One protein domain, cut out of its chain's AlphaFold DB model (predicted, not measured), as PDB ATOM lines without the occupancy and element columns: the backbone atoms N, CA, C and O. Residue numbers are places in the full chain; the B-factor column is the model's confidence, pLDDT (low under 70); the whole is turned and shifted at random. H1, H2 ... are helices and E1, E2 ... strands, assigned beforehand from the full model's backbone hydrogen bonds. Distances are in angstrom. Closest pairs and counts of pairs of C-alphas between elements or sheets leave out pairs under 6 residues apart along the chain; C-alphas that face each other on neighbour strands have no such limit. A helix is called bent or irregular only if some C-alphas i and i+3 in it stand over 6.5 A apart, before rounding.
ATOM      1  N   TRP A  22     156.924 144.780  90.257       82.69
ATOM      2  CA  TRP A  22     157.041 143.363  90.600       82.69
ATOM      3  C   TRP A  22     155.681 142.670  90.762       82.69
ATOM      4  O   TRP A  22     155.478 141.609  90.187       82.69
ATOM      5  N   GLN A  23     154.728 143.291  91.462       87.06
ATOM      6  CA  GLN A  23     153.366 142.763  91.613       87.06
ATOM      7  C   GLN A  23     152.656 142.677  90.257       87.06
ATOM      8  O   GLN A  23     152.000 141.685  89.964       87.06
ATOM      9  N   GLU A  24     152.837 143.691  89.410       87.94
ATOM     10  CA  GLU A  24     152.332 143.691  88.035       87.94
ATOM     11  C   GLU A  24     152.907 142.517  87.225       87.94
ATOM     12  O   GLU A  24     152.151 141.746  86.636       87.94
ATOM     13  N   ARG A  25     154.233 142.318  87.256       89.25
ATOM     14  CA  ARG A  25     154.885 141.173  86.595       89.25
ATOM     15  C   ARG A  25     154.371 139.836  87.116       89.25
ATOM     16  O   ARG A  25     154.119 138.951  86.310       89.25
ATOM     17  N   LEU A  26     154.192 139.692  88.430       92.00
ATOM     18  CA  LEU A  26     153.662 138.460  89.019       92.00
ATOM     19  C   LEU A  26     152.259 138.137  88.505       92.00
ATOM     20  O   LEU A  26     152.013 136.996  88.130       92.00
ATOM     21  N   VAL A  27     151.362 139.124  88.433       91.38
ATOM     22  CA  VAL A  27     150.005 138.921  87.899       91.38
ATOM     23  C   VAL A  27     150.057 138.443  86.448       91.38
ATOM     24  O   VAL A  27     149.360 137.496  86.095       91.38
ATOM     25  N   TYR A  28     150.912 139.047  85.617       93.00
ATOM     26  CA  TYR A  28     151.060 138.628  84.222       93.00
ATOM     27  C   TYR A  28     151.697 137.245  84.074       93.00
ATOM     28  O   TYR A  28     151.227 136.461  83.255       93.00
ATOM     29  N   ILE A  29     152.721 136.919  84.866       94.88
ATOM     30  CA  ILE A  29     153.371 135.601  84.840       94.88
ATOM     31  C   ILE A  29     152.390 134.512  85.278       94.88
ATOM     32  O   ILE A  29     152.263 133.500  84.595       94.88
ATOM     33  N   LEU A  30     151.666 134.726  86.381       95.12
ATOM     34  CA  LEU A  30     150.666 133.775  86.870       95.12
ATOM     35  C   LEU A  30     149.513 133.620  85.875       95.12
ATOM     36  O   LEU A  30     149.132 132.497  85.560       95.12
ATOM     37  N   GLY A  31     148.996 134.728  85.335       94.06
ATOM     38  CA  GLY A  31     147.931 134.703  84.333       94.06
ATOM     39  C   GLY A  31     148.348 133.976  83.054       94.06
ATOM     40  O   GLY A  31     147.607 133.130  82.560       94.06
ATOM     41  N   LEU A  32     149.556 134.244  82.550       95.69
ATOM     42  CA  LEU A  32     150.089 133.563  81.372       95.69
ATOM     43  C   LEU A  32     150.343 132.077  81.647       95.69
ATOM     44  O   LEU A  32     149.980 131.239  80.829       95.69
ATOM     45  N   GLY A  33     150.920 131.738  82.802       95.56
ATOM     46  CA  GLY A  33     151.149 130.352  83.200       95.56
ATOM     47  C   GLY A  33     149.848 129.556  83.301       95.56
ATOM     48  O   GLY A  33     149.775 128.437  82.796       95.56
ATOM     49  N   LEU A  34     148.799 130.144  83.885       95.81
ATOM     50  CA  LEU A  34     147.459 129.553  83.938       95.81
ATOM     51  C   LEU A  34     146.872 129.344  82.544       95.81
ATOM     52  O   LEU A  34     146.394 128.253  82.240       95.81
ATOM     53  N   LEU A  35     146.952 130.359  81.683       95.69
ATOM     54  CA  LEU A  35     146.439 130.271  80.322       95.69
ATOM     55  C   LEU A  35     147.157 129.185  79.518       95.69
ATOM     56  O   LEU A  35     146.499 128.355  78.902       95.69
ATOM     57  N   LEU A  36     148.491 129.162  79.538       95.75
ATOM     58  CA  LEU A  36     149.283 128.195  78.775       95.75
ATOM     59  C   LEU A  36     149.095 126.769  79.290       95.75
ATOM     60  O   LEU A  36     148.935 125.851  78.489       95.75
ATOM     61  N   SER A  37     149.075 126.577  80.611       94.94
ATOM     62  CA  SER A  37     148.844 125.251  81.194       94.94
ATOM     63  C   SER A  37     147.429 124.735  80.913       94.94
ATOM     64  O   SER A  37     147.280 123.575  80.539       94.94
ATOM     65  N   GLY A  38     146.406 125.592  81.012       91.44
ATOM     66  CA  GLY A  38     145.017 125.224  80.725       91.44
ATOM     67  C   GLY A  38     144.748 125.001  79.233       91.44
ATOM     68  O   GLY A  38     144.147 124.000  78.854       91.44
ATOM     69  N   ALA A  39     145.242 125.890  78.366       92.50
ATOM     70  CA  ALA A  39     145.111 125.748  76.918       92.50
ATOM     71  C   ALA A  39     145.885 124.528  76.399       92.50
ATOM     72  O   ALA A  39     145.356 123.764  75.599       92.50
ATOM     73  N   GLY A  40     147.108 124.307  76.893       91.12
ATOM     74  CA  GLY A  40     147.889 123.114  76.573       91.12
ATOM     75  C   GLY A  40     147.170 121.834  76.994       91.12
ATOM     76  O   GLY A  40     147.133 120.875  76.229       91.12
ATOM     77  N   TRP A  41     146.537 121.835  78.172       91.25
ATOM     78  CA  TRP A  41     145.739 120.700  78.625       91.25
ATOM     79  C   TRP A  41     144.538 120.448  77.701       91.25
ATOM     80  O   TRP A  41     144.358 119.321  77.253       91.25
ATOM     81  N   LEU A  42     143.785 121.489  77.322       89.25
ATOM     82  CA  LEU A  42     142.649 121.370  76.393       89.25
ATOM     83  C   LEU A  42     143.051 120.830  75.020       89.25
ATOM     84  O   LEU A  42     142.327 120.008  74.458       89.25
ATOM     85  N   LEU A  43     144.188 121.287  74.487       88.19
ATOM     86  CA  LEU A  43     144.720 120.822  73.207       88.19
ATOM     87  C   LEU A  43     145.082 119.339  73.256       88.19
ATOM     88  O   LEU A  43     144.797 118.617  72.306       88.19
ATOM     89  N   LEU A  44     145.679 118.873  74.354       85.06
ATOM     90  CA  LEU A  44     145.982 117.454  74.522       85.06
ATOM     91  C   LEU A  44     144.719 116.620  74.732       85.06
ATOM     92  O   LEU A  44     144.649 115.516  74.209       85.06
ATOM     93  N   GLU A  45     143.744 117.132  75.479       82.31
ATOM     94  CA  GLU A  45     142.487 116.433  75.762       82.31
ATOM     95  C   GLU A  45     141.633 116.247  74.497       82.31
ATOM     96  O   GLU A  45     141.092 115.171  74.260       82.31
ATOM     97  N   HIS A  46     141.530 117.277  73.649       81.56
ATOM     98  CA  HIS A  46     140.690 117.231  72.443       81.56
ATOM     99  C   HIS A  46     141.452 116.800  71.185       81.56
ATOM    100  O   HIS A  46     140.841 116.295  70.245       81.56
ATOM    101  N   GLY A  47     142.766 117.033  71.135       73.00
ATOM    102  CA  GLY A  47     143.589 116.846  69.938       73.00
ATOM    103  C   GLY A  47     144.427 115.572  69.922       73.00
ATOM    104  O   GLY A  47     144.846 115.152  68.845       73.00
ATOM    105  N   VAL A  48     144.677 114.936  71.072       68.31
ATOM    106  CA  VAL A  48     145.524 113.739  71.158       68.31
ATOM    107  C   VAL A  48     144.745 112.601  71.809       68.31
ATOM    108  O   VAL A  48     144.640 112.510  73.029       68.31
ATOM    109  N   ARG A  49     144.227 111.694  70.979       60.88
ATOM    110  CA  ARG A  49     143.739 110.387  71.431       60.88
ATOM    111  C   ARG A  49     144.896 109.404  71.352       60.88
ATOM    112  O   ARG A  49     145.320 109.049  70.257       60.88
ATOM    113  N   VAL A  50     145.429 109.000  72.501       61.94
ATOM    114  CA  VAL A  50     146.396 107.900  72.555       61.94
ATOM    115  C   VAL A  50     145.592 106.621  72.738       61.94
ATOM    116  O   VAL A  50     145.026 106.399  73.801       61.94
ATOM    117  N   GLU A  51     145.489 105.786  71.710       60.28
ATOM    118  CA  GLU A  51     144.920 104.447  71.881       60.28
ATOM    119  C   GLU A  51     145.957 103.576  72.594       60.28
ATOM    120  O   GLU A  51     147.043 103.332  72.073       60.28
ATOM    121  N   GLY A  52     145.664 103.189  73.834       63.34
ATOM    122  CA  GLY A  52     146.452 102.215  74.574       63.34
ATOM    123  C   GLY A  52     145.875 100.811  74.422       63.34
ATOM    124  O   GLY A  52     144.758 100.625  73.944       63.34
ATOM    125  N   GLU A  53     146.626  99.822  74.898       61.12
ATOM    126  CA  GLU A  53     146.307  98.389  74.785       61.12
ATOM    127  C   GLU A  53     144.943  97.994  75.399       61.12
ATOM    128  O   GLU A  53     144.372  96.972  75.033       61.12
ATOM    129  N   PHE A  54     144.371  98.838  76.270       65.25
ATOM    130  CA  PHE A  54     143.078  98.623  76.937       65.25
ATOM    131  C   PHE A  54     142.045  99.743  76.684       65.25
ATOM    132  O   PHE A  54     141.068  99.858  77.425       65.25
ATOM    133  N   GLY A  55     142.246 100.582  75.661       65.00
ATOM    134  CA  GLY A  55     141.355 101.696  75.309       65.00
ATOM    135  C   GLY A  55     142.051 103.065  75.299       65.00
ATOM    136  O   GLY A  55     143.279 103.133  75.363       65.00
ATOM    137  N   PRO A  56     141.301 104.178  75.201       66.38
ATOM    138  CA  PRO A  56     141.876 105.521  75.179       66.38
ATOM    139  C   PRO A  56     142.676 105.790  76.460       66.38
ATOM    140  O   PRO A  56     142.146 105.733  77.567       66.38
ATOM    141  N   THR A  57     143.961 106.084  76.308       65.00
ATOM    142  CA  THR A  57     144.881 106.437  77.387       65.00
ATOM    143  C   THR A  57     145.210 107.924  77.333       65.00
ATOM    144  O   THR A  57     145.260 108.549  76.273       65.00
ATOM    145  N   HIS A  58     145.410 108.521  78.504       68.25
ATOM    146  CA  HIS A  58     145.760 109.931  78.621       68.25
ATOM    147  C   HIS A  58     147.255 110.134  78.371       68.25
ATOM    148  O   HIS A  58     148.096 109.398  78.893       68.25
ATOM    149  N   HIS A  59     147.609 111.176  77.617       75.38
ATOM    150  CA  HIS A  59     149.010 111.545  77.441       75.38
ATOM    151  C   HIS A  59     149.601 111.994  78.789       75.38
ATOM    152  O   HIS A  59     149.017 112.830  79.479       75.38
ATOM    153  N   TRP A  60     150.787 111.502  79.163       80.38
ATOM    154  CA  TRP A  60     151.427 111.778  80.465       80.38
ATOM    155  C   TRP A  60     151.537 113.280  80.790       80.38
ATOM    156  O   TRP A  60     151.408 113.686  81.947       80.38
ATOM    157  N   ALA A  61     151.723 114.124  79.769       85.12
ATOM    158  CA  ALA A  61     151.797 115.576  79.925       85.12
ATOM    159  C   ALA A  61     150.484 116.209  80.426       85.12
ATOM    160  O   ALA A  61     150.541 117.231  81.105       85.12
ATOM    161  N   GLN A  62     149.317 115.602  80.170       84.75
ATOM    162  CA  GLN A  62     148.030 116.104  80.669       84.75
ATOM    163  C   GLN A  62     148.029 116.168  82.203       84.75
ATOM    164  O   GLN A  62     147.665 117.190  82.786       84.75
ATOM    165  N   ALA A  63     148.528 115.122  82.870       87.06
ATOM    166  CA  ALA A  63     148.613 115.086  84.329       87.06
ATOM    167  C   ALA A  63     149.560 116.163  84.886       87.06
ATOM    168  O   ALA A  63     149.273 116.780  85.911       87.06
ATOM    169  N   TRP A  64     150.687 116.415  84.214       91.50
ATOM    170  CA  TRP A  64     151.635 117.454  84.622       91.50
ATOM    171  C   TRP A  64     151.088 118.864  84.420       91.50
ATOM    172  O   TRP A  64     151.232 119.699  85.313       91.50
ATOM    173  N   LEU A  65     150.421 119.120  83.293       92.50
ATOM    174  CA  LEU A  65     149.788 120.408  83.019       92.50
ATOM    175  C   LEU A  65     148.695 120.714  84.038       92.50
ATOM    176  O   LEU A  65     148.658 121.825  84.556       92.50
ATOM    177  N   LEU A  66     147.868 119.726  84.394       91.50
ATOM    178  CA  LEU A  66     146.809 119.914  85.383       91.50
ATOM    179  C   LEU A  66     147.374 120.197  86.785       91.50
ATOM    180  O   LEU A  66     146.899 121.100  87.472       91.50
ATOM    181  N   LYS A  67     148.445 119.494  87.190       93.50
ATOM    182  CA  LYS A  67     149.164 119.771  88.448       93.50
ATOM    183  C   LYS A  67     149.753 121.181  88.464       93.50
ATOM    184  O   LYS A  67     149.551 121.919  89.427       93.50
ATOM    185  N   ALA A  68     150.457 121.567  87.398       94.38
ATOM    186  CA  ALA A  68     151.040 122.899  87.274       94.38
ATOM    187  C   ALA A  68     149.956 123.987  87.304       94.38
ATOM    188  O   ALA A  68     150.101 124.974  88.026       94.38
ATOM    189  N   HIS A  69     148.850 123.777  86.588       96.19
ATOM    190  CA  HIS A  69     147.704 124.678  86.576       96.19
ATOM    191  C   HIS A  69     147.117 124.860  87.979       96.19
ATOM    192  O   HIS A  69     146.938 125.990  88.422       96.19
ATOM    193  N   GLY A  70     146.896 123.766  88.718       94.19
ATOM    194  CA  GLY A  70     146.390 123.811  90.092       94.19
ATOM    195  C   GLY A  70     147.304 124.580  91.053       94.19
ATOM    196  O   GLY A  70     146.831 125.412  91.828       94.19
ATOM    197  N   VAL A  71     148.624 124.371  90.969       96.50
ATOM    198  CA  VAL A  71     149.604 125.111  91.788       96.50
ATOM    199  C   VAL A  71     149.583 126.604  91.451       96.50
ATOM    200  O   VAL A  71     149.490 127.443  92.348       96.50
ATOM    201  N   LEU A  72     149.622 126.950  90.162       96.44
ATOM    202  CA  LEU A  72     149.548 128.340  89.706       96.44
ATOM    203  C   LEU A  72     148.226 129.004  90.107       96.44
ATOM    204  O   LEU A  72     148.224 130.176  90.488       96.44
ATOM    205  N   ALA A  73     147.119 128.259  90.081       95.19
ATOM    206  CA  ALA A  73     145.801 128.752  90.462       95.19
ATOM    207  C   ALA A  73     145.772 129.145  91.938       95.19
ATOM    208  O   ALA A  73     145.256 130.210  92.277       95.19
ATOM    209  N   MET A  74     146.403 128.355  92.808       95.50
ATOM    210  CA  MET A  74     146.489 128.677  94.231       95.50
ATOM    211  C   MET A  74     147.250 129.989  94.472       95.50
ATOM    212  O   MET A  74     146.779 130.862  95.206       95.50
ATOM    213  N   PHE A  75     148.386 130.183  93.793       96.06
ATOM    214  CA  PHE A  75     149.130 131.445  93.856       96.06
ATOM    215  C   PHE A  75     148.342 132.623  93.275       96.06
ATOM    216  O   PHE A  75     148.414 133.728  93.814       96.06
ATOM    217  N   ALA A  76     147.570 132.405  92.210       94.00
ATOM    218  CA  ALA A  76     146.735 133.438  91.610       94.00
ATOM    219  C   ALA A  76     145.581 133.864  92.531       94.00
ATOM    220  O   ALA A  76     145.359 135.062  92.692       94.00
ATOM    221  N   VAL A  77     144.891 132.922  93.184       93.94
ATOM    222  CA  VAL A  77     143.821 133.217  94.158       93.94
ATOM    223  C   VAL A  77     144.383 133.941  95.381       93.94
ATOM    224  O   VAL A  77     143.822 134.946  95.826       93.94
ATOM    225  N   TRP A  78     145.531 133.495  95.895       93.50
ATOM    226  CA  TRP A  78     146.219 134.187  96.983       93.50
ATOM    227  C   TRP A  78     146.617 135.615  96.584       93.50
ATOM    228  O   TRP A  78     146.280 136.585  97.271       93.50
ATOM    229  N   GLY A  79     147.262 135.766  95.424       91.00
ATOM    230  CA  GLY A  79     147.643 137.059  94.864       91.00
ATOM    231  C   GLY A  79     146.443 137.973  94.618       91.00
ATOM    232  O   GLY A  79     146.524 139.170  94.882       91.00
ATOM    233  N   PHE A  80     145.304 137.424  94.195       90.94
ATOM    234  CA  PHE A  80     144.049 138.154  94.030       90.94
ATOM    235  C   PHE A  80     143.533 138.730  95.355       90.94
ATOM    236  O   PHE A  80     143.137 139.898  95.398       90.94
ATOM    237  N   GLY A  81     143.620 137.977  96.455       89.75
ATOM    238  CA  GLY A  81     143.291 138.473  97.796       89.75
ATOM    239  C   GLY A  81     144.198 139.625  98.253       89.75
ATOM    240  O   GLY A  81     143.726 140.628  98.799       89.75
ATOM    241  N   VAL A  82     145.498 139.540  97.961       88.81
ATOM    242  CA  VAL A  82     146.447 140.640  98.213       88.81
ATOM    243  C   VAL A  82     146.091 141.860  97.352       88.81
ATOM    244  O   VAL A  82     145.993 142.986  97.851       88.81
ATOM    245  N   LEU A  83     145.827 141.641  96.063       86.75
ATOM    246  CA  LEU A  83     145.489 142.680  95.093       86.75
ATOM    247  C   LEU A  83     144.191 143.410  95.452       86.75
ATOM    248  O   LEU A  83     144.086 144.629  95.284       86.75
ATOM    249  N   TRP A  84     143.218 142.690  96.007       84.62
ATOM    250  CA  TRP A  84     141.974 143.260  96.507       84.62
ATOM    251  C   TRP A  84     142.218 144.373  97.532       84.62
ATOM    252  O   TRP A  84     141.655 145.468  97.418       84.62
ATOM    253  N   SER A  85     143.100 144.115  98.496       83.81
ATOM    254  CA  SER A  85     143.378 145.028  99.605       83.81
ATOM    255  C   SER A  85     144.143 146.275  99.164       83.81
ATOM    256  O   SER A  85     143.781 147.384  99.561       83.81
ATOM    257  N   PHE A  86     145.159 146.110  98.311       80.75
ATOM    258  CA  PHE A  86     146.077 147.196  97.949       80.75
ATOM    259  C   PHE A  86     145.719 147.933  96.653       80.75
ATOM    260  O   PHE A  86     146.091 149.093  96.491       80.75
ATOM    261  N   HIS A  87     144.988 147.298  95.734       82.50
ATOM    262  CA  HIS A  87     144.712 147.858  94.411       82.50
ATOM    263  C   HIS A  87     143.217 148.072  94.156       82.50
ATOM    264  O   HIS A  87     142.802 149.184  93.825       82.50
ATOM    265  N   ILE A  88     142.384 147.047  94.364       80.50
ATOM    266  CA  ILE A  88     140.965 147.090  93.969       80.50
ATOM    267  C   ILE A  88     140.159 148.012  94.892       80.50
ATOM    268  O   ILE A  88     139.483 148.930  94.416       80.50
ATOM    269  N   ARG A  89     140.266 147.832  96.219       81.75
ATOM    270  CA  ARG A  89     139.526 148.652  97.194       81.75
ATOM    271  C   ARG A  89     139.841 150.154  97.070       81.75
ATOM    272  O   ARG A  89     138.886 150.934  97.060       81.75
ATOM    273  N   PRO A  90     141.109 150.601  96.964       79.75
ATOM    274  CA  PRO A  90     141.416 152.020  96.767       79.75
ATOM    275  C   PRO A  90     140.952 152.561  95.408       79.75
ATOM    276  O   PRO A  90     140.364 153.644  95.350       79.75
ATOM    277  N   ALA A  91     141.149 151.811  94.315       78.62
ATOM    278  CA  ALA A  91     140.768 152.249  92.969       78.62
ATOM    279  C   ALA A  91     139.248 152.434  92.813       78.62
ATOM    280  O   ALA A  91     138.792 153.394  92.185       78.62
ATOM    281  N   TRP A  92     138.453 151.559  93.438       79.81
ATOM    282  CA  TRP A  92     136.995 151.686  93.459       79.81
ATOM    283  C   TRP A  92     136.500 152.883  94.268       79.81
ATOM    284  O   TRP A  92     135.562 153.544  93.816       79.81
ATOM    285  N   ARG A  93     137.142 153.217  95.397       77.56
ATOM    286  CA  ARG A  93     136.822 154.443  96.155       77.56
ATOM    287  C   ARG A  93     137.083 155.702  95.331       77.56
ATOM    288  O   ARG A  93     136.273 156.618  95.349       77.56
ATOM    289  N   LEU A  94     138.156 155.711  94.539       76.88
ATOM    290  CA  LEU A  94     138.487 156.814  93.627       76.88
ATOM    291  C   LEU A  94     137.685 156.809  92.312       76.88
ATOM    292  O   LEU A  94     137.959 157.612  91.423       76.88
ATOM    293  N   ARG A  95     136.716 155.893  92.156       76.88
ATOM    294  CA  ARG A  95     135.894 155.685  90.948       76.88
ATOM    295  C   ARG A  95     136.691 155.560  89.642       76.88
ATOM    296  O   ARG A  95     136.146 155.754  88.555       76.88
ATOM    297  N   ARG A  96     137.967 155.179  89.714       69.44
ATOM    298  CA  ARG A  96     138.852 155.090  88.551       69.44
ATOM    299  C   ARG A  96     138.752 153.689  87.944       69.44
ATOM    300  O   ARG A  96     138.939 152.707  88.648       69.44
ATOM    301  N   HIS A  97     138.450 153.594  86.647       71.69
ATOM    302  CA  HIS A  97     138.413 152.324  85.895       71.69
ATOM    303  C   HIS A  97     137.531 151.213  86.517       71.69
ATOM    304  O   HIS A  97     137.846 150.030  86.403       71.69
ATOM    305  N   ARG A  98     136.405 151.577  87.160       78.56
ATOM    306  CA  ARG A  98     135.536 150.617  87.877       78.56
ATOM    307  C   ARG A  98     135.003 149.503  86.982       78.56
ATOM    308  O   ARG A  98     134.969 148.366  87.426       78.56
ATOM    309  N   ASN A  99     134.625 149.829  85.746       82.31
ATOM    310  CA  ASN A  99     134.004 148.864  84.838       82.31
ATOM    311  C   ASN A  99     135.013 147.805  84.384       82.31
ATOM    312  O   ASN A  99     134.750 146.617  84.519       82.31
ATOM    313  N   SER A 100     136.199 148.219  83.918       86.81
ATOM    314  CA  SER A 100     137.225 147.267  83.478       86.81
ATOM    315  C   SER A 100     137.818 146.475  84.645       86.81
ATOM    316  O   SER A 100     138.090 145.291  84.490       86.81
ATOM    317  N   GLY A 101     138.004 147.095  85.816       85.19
ATOM    318  CA  GLY A 101     138.451 146.385  87.019       85.19
ATOM    319  C   GLY A 101     137.387 145.442  87.589       85.19
ATOM    320  O   GLY A 101     137.715 144.358  88.052       85.19
ATOM    321  N   GLY A 102     136.110 145.829  87.519       88.38
ATOM    322  CA  GLY A 102     134.982 145.007  87.955       88.38
ATOM    323  C   GLY A 102     134.766 143.789  87.065       88.38
ATOM    324  O   GLY A 102     134.553 142.701  87.587       88.38
ATOM    325  N   LEU A 103     134.912 143.947  85.744       91.38
ATOM    326  CA  LEU A 103     134.892 142.822  84.810       91.38
ATOM    327  C   LEU A 103     136.000 141.817  85.145       91.38
ATOM    328  O   LEU A 103     135.723 140.634  85.296       91.38
ATOM    329  N   LEU A 104     137.231 142.294  85.342       90.81
ATOM    330  CA  LEU A 104     138.361 141.430  85.676       90.81
ATOM    331  C   LEU A 104     138.171 140.723  87.030       90.81
ATOM    332  O   LEU A 104     138.439 139.530  87.149       90.81
ATOM    333  N   PHE A 105     137.655 141.436  88.035       92.44
ATOM    334  CA  PHE A 105     137.298 140.861  89.333       92.44
ATOM    335  C   PHE A 105     136.250 139.747  89.202       92.44
ATOM    336  O   PHE A 105     136.406 138.676  89.793       92.44
ATOM    337  N   ALA A 106     135.200 139.983  88.411       93.81
ATOM    338  CA  ALA A 106     134.161 138.995  88.155       93.81
ATOM    339  C   ALA A 106     134.731 137.767  87.430       93.81
ATOM    340  O   ALA A 106     134.449 136.645  87.841       93.81
ATOM    341  N   SER A 107     135.593 137.962  86.424       94.56
ATOM    342  CA  SER A 107     136.251 136.864  85.707       94.56
ATOM    343  C   SER A 107     137.089 135.982  86.636       94.56
ATOM    344  O   SER A 107     136.922 134.767  86.617       94.56
ATOM    345  N   VAL A 108     137.942 136.568  87.486       94.44
ATOM    346  CA  VAL A 108     138.769 135.796  88.439       94.44
ATOM    347  C   VAL A 108     137.901 135.051  89.458       94.44
ATOM    348  O   VAL A 108     138.173 133.893  89.779       94.44
ATOM    349  N   SER A 109     136.826 135.685  89.931       94.94
ATOM    350  CA  SER A 109     135.888 135.060  90.872       94.94
ATOM    351  C   SER A 109     135.161 133.872  90.234       94.94
ATOM    352  O   SER A 109     135.118 132.793  90.821       94.94
ATOM    353  N   LEU A 110     134.649 134.036  89.010       96.12
ATOM    354  CA  LEU A 110     133.985 132.965  88.261       96.12
ATOM    355  C   LEU A 110     134.943 131.818  87.930       96.12
ATOM    356  O   LEU A 110     134.555 130.659  88.048       96.12
ATOM    357  N   LEU A 111     136.195 132.115  87.573       95.94
ATOM    358  CA  LEU A 111     137.232 131.100  87.362       95.94
ATOM    359  C   LEU A 111     137.508 130.291  88.630       95.94
ATOM    360  O   LEU A 111     137.570 129.066  88.574       95.94
ATOM    361  N   SER A 112     137.610 130.964  89.776       95.50
ATOM    362  CA  SER A 112     137.851 130.309  91.066       95.50
ATOM    363  C   SER A 112     136.686 129.393  91.456       95.50
ATOM    364  O   SER A 112     136.898 128.245  91.837       95.50
ATOM    365  N   ILE A 113     135.448 129.878  91.312       95.75
ATOM    366  CA  ILE A 113     134.237 129.111  91.632       95.75
ATOM    367  C   ILE A 113     134.083 127.923  90.677       95.75
ATOM    368  O   ILE A 113     133.899 126.800  91.131       95.75
ATOM    369  N   SER A 114     134.196 128.139  89.364       95.62
ATOM    370  CA  SER A 114     134.088 127.055  88.375       95.62
ATOM    371  C   SER A 114     135.184 125.999  88.540       95.62
ATOM    372  O   SER A 114     134.895 124.815  88.408       95.62
ATOM    373  N   GLY A 115     136.409 126.394  88.907       93.69
ATOM    374  CA  GLY A 115     137.489 125.457  89.231       93.69
ATOM    375  C   GLY A 115     137.193 124.612  90.475       93.69
ATOM    376  O   GLY A 115     137.418 123.404  90.470       93.69
ATOM    377  N   LEU A 116     136.619 125.215  91.521       94.31
ATOM    378  CA  LEU A 116     136.155 124.477  92.703       94.31
ATOM    379  C   LEU A 116     135.018 123.512  92.359       94.31
ATOM    380  O   LEU A 116     135.033 122.367  92.804       94.31
ATOM    381  N   LEU A 117     134.050 123.948  91.551       92.88
ATOM    382  CA  LEU A 117     132.954 123.091  91.106       92.88
ATOM    383  C   LEU A 117     133.465 121.930  90.250       92.88
ATOM    384  O   LEU A 117     132.972 120.825  90.403       92.88
ATOM    385  N   LEU A 118     134.477 122.122  89.407       90.81
ATOM    386  CA  LEU A 118     135.084 121.015  88.664       90.81
ATOM    387  C   LEU A 118     135.648 119.921  89.578       90.81
ATOM    388  O   LEU A 118     135.613 118.751  89.206       90.81
ATOM    389  N   TYR A 119     136.141 120.296  90.760       88.44
ATOM    390  CA  TYR A 119     136.703 119.359  91.727       88.44
ATOM    391  C   TYR A 119     135.644 118.732  92.648       88.44
ATOM    392  O   TYR A 119     135.750 117.560  92.999       88.44
ATOM    393  N   TYR A 120     134.628 119.502  93.050       91.19
ATOM    394  CA  TYR A 120     133.664 119.099  94.083       91.19
ATOM    395  C   TYR A 120     132.233 118.863  93.577       91.19
ATOM    396  O   TYR A 120     131.371 118.474  94.367       91.19
ATOM    397  N   ALA A 121     131.927 119.095  92.298       89.06
ATOM    398  CA  ALA A 121     130.593 118.828  91.771       89.06
ATOM    399  C   ALA A 121     130.326 117.317  91.736       89.06
ATOM    400  O   ALA A 121     130.958 116.580  90.987       89.06
ATOM    401  N   GLY A 122     129.325 116.875  92.502       79.62
ATOM    402  CA  GLY A 122     128.835 115.491  92.469       79.62
ATOM    403  C   GLY A 122     127.871 115.185  91.315       79.62
ATOM    404  O   GLY A 122     127.462 114.042  91.161       79.62
ATOM    405  N   ASN A 123     127.486 116.188  90.517       90.75
ATOM    406  CA  ASN A 123     126.570 116.035  89.384       90.75
ATOM    407  C   ASN A 123     127.292 116.286  88.053       90.75
ATOM    408  O   ASN A 123     127.933 117.326  87.883       90.75
ATOM    409  N   GLU A 124     127.098 115.391  87.086       90.44
ATOM    410  CA  GLU A 124     127.770 115.441  85.786       90.44
ATOM    411  C   GLU A 124     127.378 116.679  84.966       90.44
ATOM    412  O   GLU A 124     128.235 117.322  84.364       90.44
ATOM    413  N   THR A 125     126.110 117.106  85.022       91.56
ATOM    414  CA  THR A 125     125.663 118.330  84.332       91.56
ATOM    415  C   THR A 125     126.363 119.574  84.878       91.56
ATOM    416  O   THR A 125     126.804 120.432  84.114       91.56
ATOM    417  N   LEU A 126     126.493 119.678  86.207       91.56
ATOM    418  CA  LEU A 126     127.190 120.800  86.841       91.56
ATOM    419  C   LEU A 126     128.682 120.778  86.519       91.56
ATOM    420  O   LEU A 126     129.258 121.836  86.267       91.56
ATOM    421  N   ARG A 127     129.296 119.592  86.482       92.31
ATOM    422  CA  ARG A 127     130.697 119.419  86.092       92.31
ATOM    423  C   ARG A 127     130.928 119.851  84.641       92.31
ATOM    424  O   ARG A 127     131.844 120.628  84.382       92.31
ATOM    425  N   GLY A 128     130.052 119.444  83.719       92.50
ATOM    426  CA  GLY A 128     130.100 119.835  82.308       92.50
ATOM    427  C   GLY A 128     129.943 121.343  82.093       92.50
ATOM    428  O   GLY A 128     130.767 121.962  81.418       92.50
ATOM    429  N   LEU A 129     128.945 121.966  82.731       93.88
ATOM    430  CA  LEU A 129     128.764 123.422  82.687       93.88
ATOM    431  C   LEU A 129     129.952 124.167  83.303       93.88
ATOM    432  O   LEU A 129     130.402 125.168  82.749       93.88
ATOM    433  N   SER A 130     130.482 123.671  84.423       94.56
ATOM    434  CA  SER A 130     131.646 124.274  85.077       94.56
ATOM    435  C   SER A 130     132.875 124.195  84.188       94.56
ATOM    436  O   SER A 130     133.569 125.195  84.063       94.56
ATOM    437  N   SER A 131     133.094 123.068  83.504       93.81
ATOM    438  CA  SER A 131     134.155 122.921  82.500       93.81
ATOM    439  C   SER A 131     134.026 123.975  81.408       93.81
ATOM    440  O   SER A 131     134.960 124.744  81.174       93.81
ATOM    441  N   LEU A 132     132.836 124.077  80.805       94.56
ATOM    442  CA  LEU A 132     132.546 125.023  79.730       94.56
ATOM    443  C   LEU A 132     132.801 126.474  80.153       94.56
ATOM    444  O   LEU A 132     133.515 127.215  79.479       94.56
ATOM    445  N   VAL A 133     132.240 126.873  81.296       95.94
ATOM    446  CA  VAL A 133     132.423 128.216  81.852       95.94
ATOM    447  C   VAL A 133     133.893 128.471  82.169       95.94
ATOM    448  O   VAL A 133     134.396 129.553  81.869       95.94
ATOM    449  N   HIS A 134     134.596 127.495  82.740       96.38
ATOM    450  CA  HIS A 134     135.972 127.666  83.182       96.38
ATOM    451  C   HIS A 134     136.904 128.011  82.020       96.38
ATOM    452  O   HIS A 134     137.628 129.004  82.093       96.38
ATOM    453  N   TRP A 135     136.857 127.260  80.914       95.38
ATOM    454  CA  TRP A 135     137.751 127.553  79.794       95.38
ATOM    455  C   TRP A 135     137.338 128.814  79.023       95.38
ATOM    456  O   TRP A 135     138.207 129.632  78.714       95.38
ATOM    457  N   ILE A 136     136.037 129.043  78.779       96.31
ATOM    458  CA  ILE A 136     135.560 130.250  78.075       96.31
ATOM    459  C   ILE A 136     135.960 131.509  78.847       96.31
ATOM    460  O   ILE A 136     136.551 132.436  78.284       96.31
ATOM    461  N   ILE A 137     135.672 131.543  80.153       96.56
ATOM    462  CA  ILE A 137     136.037 132.675  81.007       96.56
ATOM    463  C   ILE A 137     137.556 132.755  81.186       96.56
ATOM    464  O   ILE A 137     138.078 133.858  81.326       96.56
ATOM    465  N   GLY A 138     138.291 131.643  81.110       94.94
ATOM    466  CA  GLY A 138     139.756 131.624  81.144       94.94
ATOM    467  C   GLY A 138     140.376 132.421  79.998       94.94
ATOM    468  O   GLY A 138     141.192 133.324  80.227       94.94
ATOM    469  N   PHE A 139     139.934 132.164  78.766       95.62
ATOM    470  CA  PHE A 139     140.381 132.927  77.598       95.62
ATOM    471  C   PHE A 139     139.887 134.376  77.639       95.62
ATOM    472  O   PHE A 139     140.686 135.306  77.499       95.62
ATOM    473  N   ALA A 140     138.591 134.586  77.891       94.94
ATOM    474  CA  ALA A 140     138.008 135.926  77.936       94.94
ATOM    475  C   ALA A 140     138.640 136.799  79.036       94.94
ATOM    476  O   ALA A 140     138.963 137.964  78.808       94.94
ATOM    477  N   GLY A 141     138.875 136.227  80.218       92.19
ATOM    478  CA  GLY A 141     139.518 136.880  81.356       92.19
ATOM    479  C   GLY A 141     140.978 137.240  81.083       92.19
ATOM    480  O   GLY A 141     141.420 138.326  81.458       92.19
ATOM    481  N   SER A 142     141.710 136.388  80.360       93.19
ATOM    482  CA  SER A 142     143.090 136.674  79.941       93.19
ATOM    483  C   SER A 142     143.157 137.862  78.978       93.19
ATOM    484  O   SER A 142     143.978 138.766  79.151       93.19
ATOM    485  N   ILE A 143     142.240 137.924  78.009       93.25
ATOM    486  CA  ILE A 143     142.109 139.079  77.108       93.25
ATOM    487  C   ILE A 143     141.726 140.330  77.909       93.25
ATOM    488  O   ILE A 143     142.338 141.388  77.740       93.25
ATOM    489  N   ALA A 144     140.762 140.215  78.825       92.62
ATOM    490  CA  ALA A 144     140.330 141.319  79.674       92.62
ATOM    491  C   ALA A 144     141.478 141.877  80.534       92.62
ATOM    492  O   ALA A 144     141.575 143.096  80.685       92.62
ATOM    493  N   LEU A 145     142.376 141.026  81.045       92.00
ATOM    494  CA  LEU A 145     143.566 141.441  81.795       92.00
ATOM    495  C   LEU A 145     144.510 142.301  80.941       92.00
ATOM    496  O   LEU A 145     144.950 143.369  81.377       92.00
ATOM    497  N   ILE A 146     144.799 141.863  79.713       91.75
ATOM    498  CA  ILE A 146     145.660 142.599  78.776       91.75
ATOM    499  C   ILE A 146     145.022 143.949  78.430       91.75
ATOM    500  O   ILE A 146     145.664 144.996  78.547       91.75
ATOM    501  N   VAL A 147     143.736 143.943  78.071       90.94
ATOM    502  CA  VAL A 147     142.980 145.157  77.742       90.94
ATOM    503  C   VAL A 147     142.942 146.117  78.933       90.94
ATOM    504  O   VAL A 147     143.177 147.312  78.759       90.94
ATOM    505  N   HIS A 148     142.711 145.625  80.153       90.31
ATOM    506  CA  HIS A 148     142.712 146.440  81.366       90.31
ATOM    507  C   HIS A 148     144.046 147.179  81.555       90.31
ATOM    508  O   HIS A 148     144.046 148.399  81.747       90.31
ATOM    509  N   GLY A 149     145.174 146.471  81.422       86.81
ATOM    510  CA  GLY A 149     146.512 147.064  81.506       86.81
ATOM    511  C   GLY A 149     146.773 148.103  80.411       86.81
ATOM    512  O   GLY A 149     147.198 149.227  80.699       86.81
ATOM    513  N   LEU A 150     146.433 147.783  79.158       87.31
ATOM    514  CA  LEU A 150     146.596 148.694  78.020       87.31
ATOM    515  C   LEU A 150     145.756 149.973  78.170       87.31
ATOM    516  O   LEU A 150     146.253 151.072  77.908       87.31
ATOM    517  N   LEU A 151     144.503 149.863  78.623       86.88
ATOM    518  CA  LEU A 151     143.618 151.010  78.845       86.88
ATOM    519  C   LEU A 151     144.151 151.951  79.935       86.88
ATOM    520  O   LEU A 151     144.020 153.174  79.817       86.88
ATOM    521  N   ILE A 152     144.767 151.401  80.984       83.56
ATOM    522  CA  ILE A 152     145.399 152.190  82.048       83.56
ATOM    523  C   ILE A 152     146.670 152.873  81.526       83.56
ATOM    524  O   ILE A 152     146.848 154.073  81.744       83.56
ATOM    525  N   ALA A 153     147.513 152.154  80.781       82.81
ATOM    526  CA  ALA A 153     148.752 152.691  80.220       82.81
ATOM    527  C   ALA A 153     148.514 153.812  79.190       82.81
ATOM    528  O   ALA A 153     149.273 154.781  79.134       82.81
ATOM    529  N   ARG A 154     147.458 153.713  78.369       79.81
ATOM    530  CA  ARG A 154     147.088 154.753  77.388       79.81
ATOM    531  C   ARG A 154     146.630 156.046  78.070       79.81
ATOM    532  O   ARG A 154     147.141 157.111  77.751       79.81
ATOM    533  N   ARG A 155     145.746 155.952  79.070       72.81
ATOM    534  CA  ARG A 155     145.245 157.122  79.822       72.81
ATOM    535  C   ARG A 155     146.295 157.784  80.720       72.81
ATOM    536  O   ARG A 155     146.097 158.924  81.126       72.81
ATOM    537  N   GLY A 156     147.376 157.078  81.056       67.50
ATOM    538  CA  GLY A 156     148.527 157.653  81.756       67.50
ATOM    539  C   GLY A 156     149.347 158.606  80.881       67.50
ATOM    540  O   GLY A 156     149.726 159.666  81.362       67.50
ATOM    541  N   ARG A 157     149.557 158.265  79.601       65.50
ATOM    542  CA  ARG A 157     150.316 159.096  78.646       65.50
ATOM    543  C   ARG A 157     149.590 160.381  78.262       65.50
ATOM    544  O   ARG A 157     150.181 161.443  78.357       65.50
ATOM    545  N   SER A 158     148.293 160.305  77.955       62.97
ATOM    546  CA  SER A 158     147.523 161.489  77.535       62.97
ATOM    547  C   SER A 158     147.467 162.605  78.586       62.97
ATOM    548  O   SER A 158     147.258 163.759  78.234       62.97
TER     549      SER A 158
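This is residues 22 to 158 of the 204 residues of an uncharacterized protein of Fontimonas thermophila (UniProt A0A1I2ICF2). Four helices form an elongated up-and-down bundle, each running against the one before it, and their contacts close a ring from H1 through H2, H3 and H4 back to H1. A small strand hairpin, E1 and E2, lies at one end, and residues 153 to 158 of H4 stick out at the other. The printed part has 137 residues, in the order H1 E1 E2 H2 H3 H4; the class is mostly helix, and the sheet E1 - E2 is antiparallel. It is only just loose, close to compact, with a radius of gyration of the C-alphas of 17.3 A, and spans 62 by 30 by 20 A.

H1, residues 22 to 47, touches H2, residues 60 to 93, closest at the C-alphas of Ser 37 and Leu 65, 5.3 A, opposite ways at a steep tilt of 36 degrees, only just beyond shallow. Between them in the chain, E1, residues 50 to 52, and E2, residues 55 to 57, form an antiparallel hairpin, with N 57 and O 50 at 2.7 A. With residues 77 to 92 alone, H2 touches H3, residues 98 to 120, in a helical hairpin; the closest C-alphas, Trp 92 and Arg 98, are 5.9 A apart. H3 and H4, residues 124 to 158, form another, at a shallow tilt of 25 degrees; the C-alphas of Ser 114 and Ser 130 are closest, 5.0 A. Residues 135 to 142 of H4 touch residues 31 to 38 of H1, closest at the C-alphas of Gly 31 and Ser 142, 6.8 A. H1 and H3 are apart, as are H2 and H4. Every O i to N i+4 pair is within hydrogen-bond range in H1 and H3, against 25 of 30 in H2 and 30 of 31 in H4.

H1 begins at C-alpha 22 (157.041, 143.363, 90.600) and is 36.2 A long. E1 and E2 measure 6.0 A and 6.3 A. H2, 47.7 A, has a kink of 44 degrees near residue 83 and is only just irregular: C-alphas 86 and 89 are 6.8 A apart. H3 is 32.2 A long. H4, 50.8 A, has a kink of 25 degrees near residue 139 and ends at C-alpha 158 (147.523, 161.489, 77.535).

The C-alphas farthest apart, those of Glu 53 and Ser 158, are 63.2 A apart. The printed part has no cut, and its five links are tight. The pLDDT is under 70 at residues 48 to 58, 96 and 156 to 158.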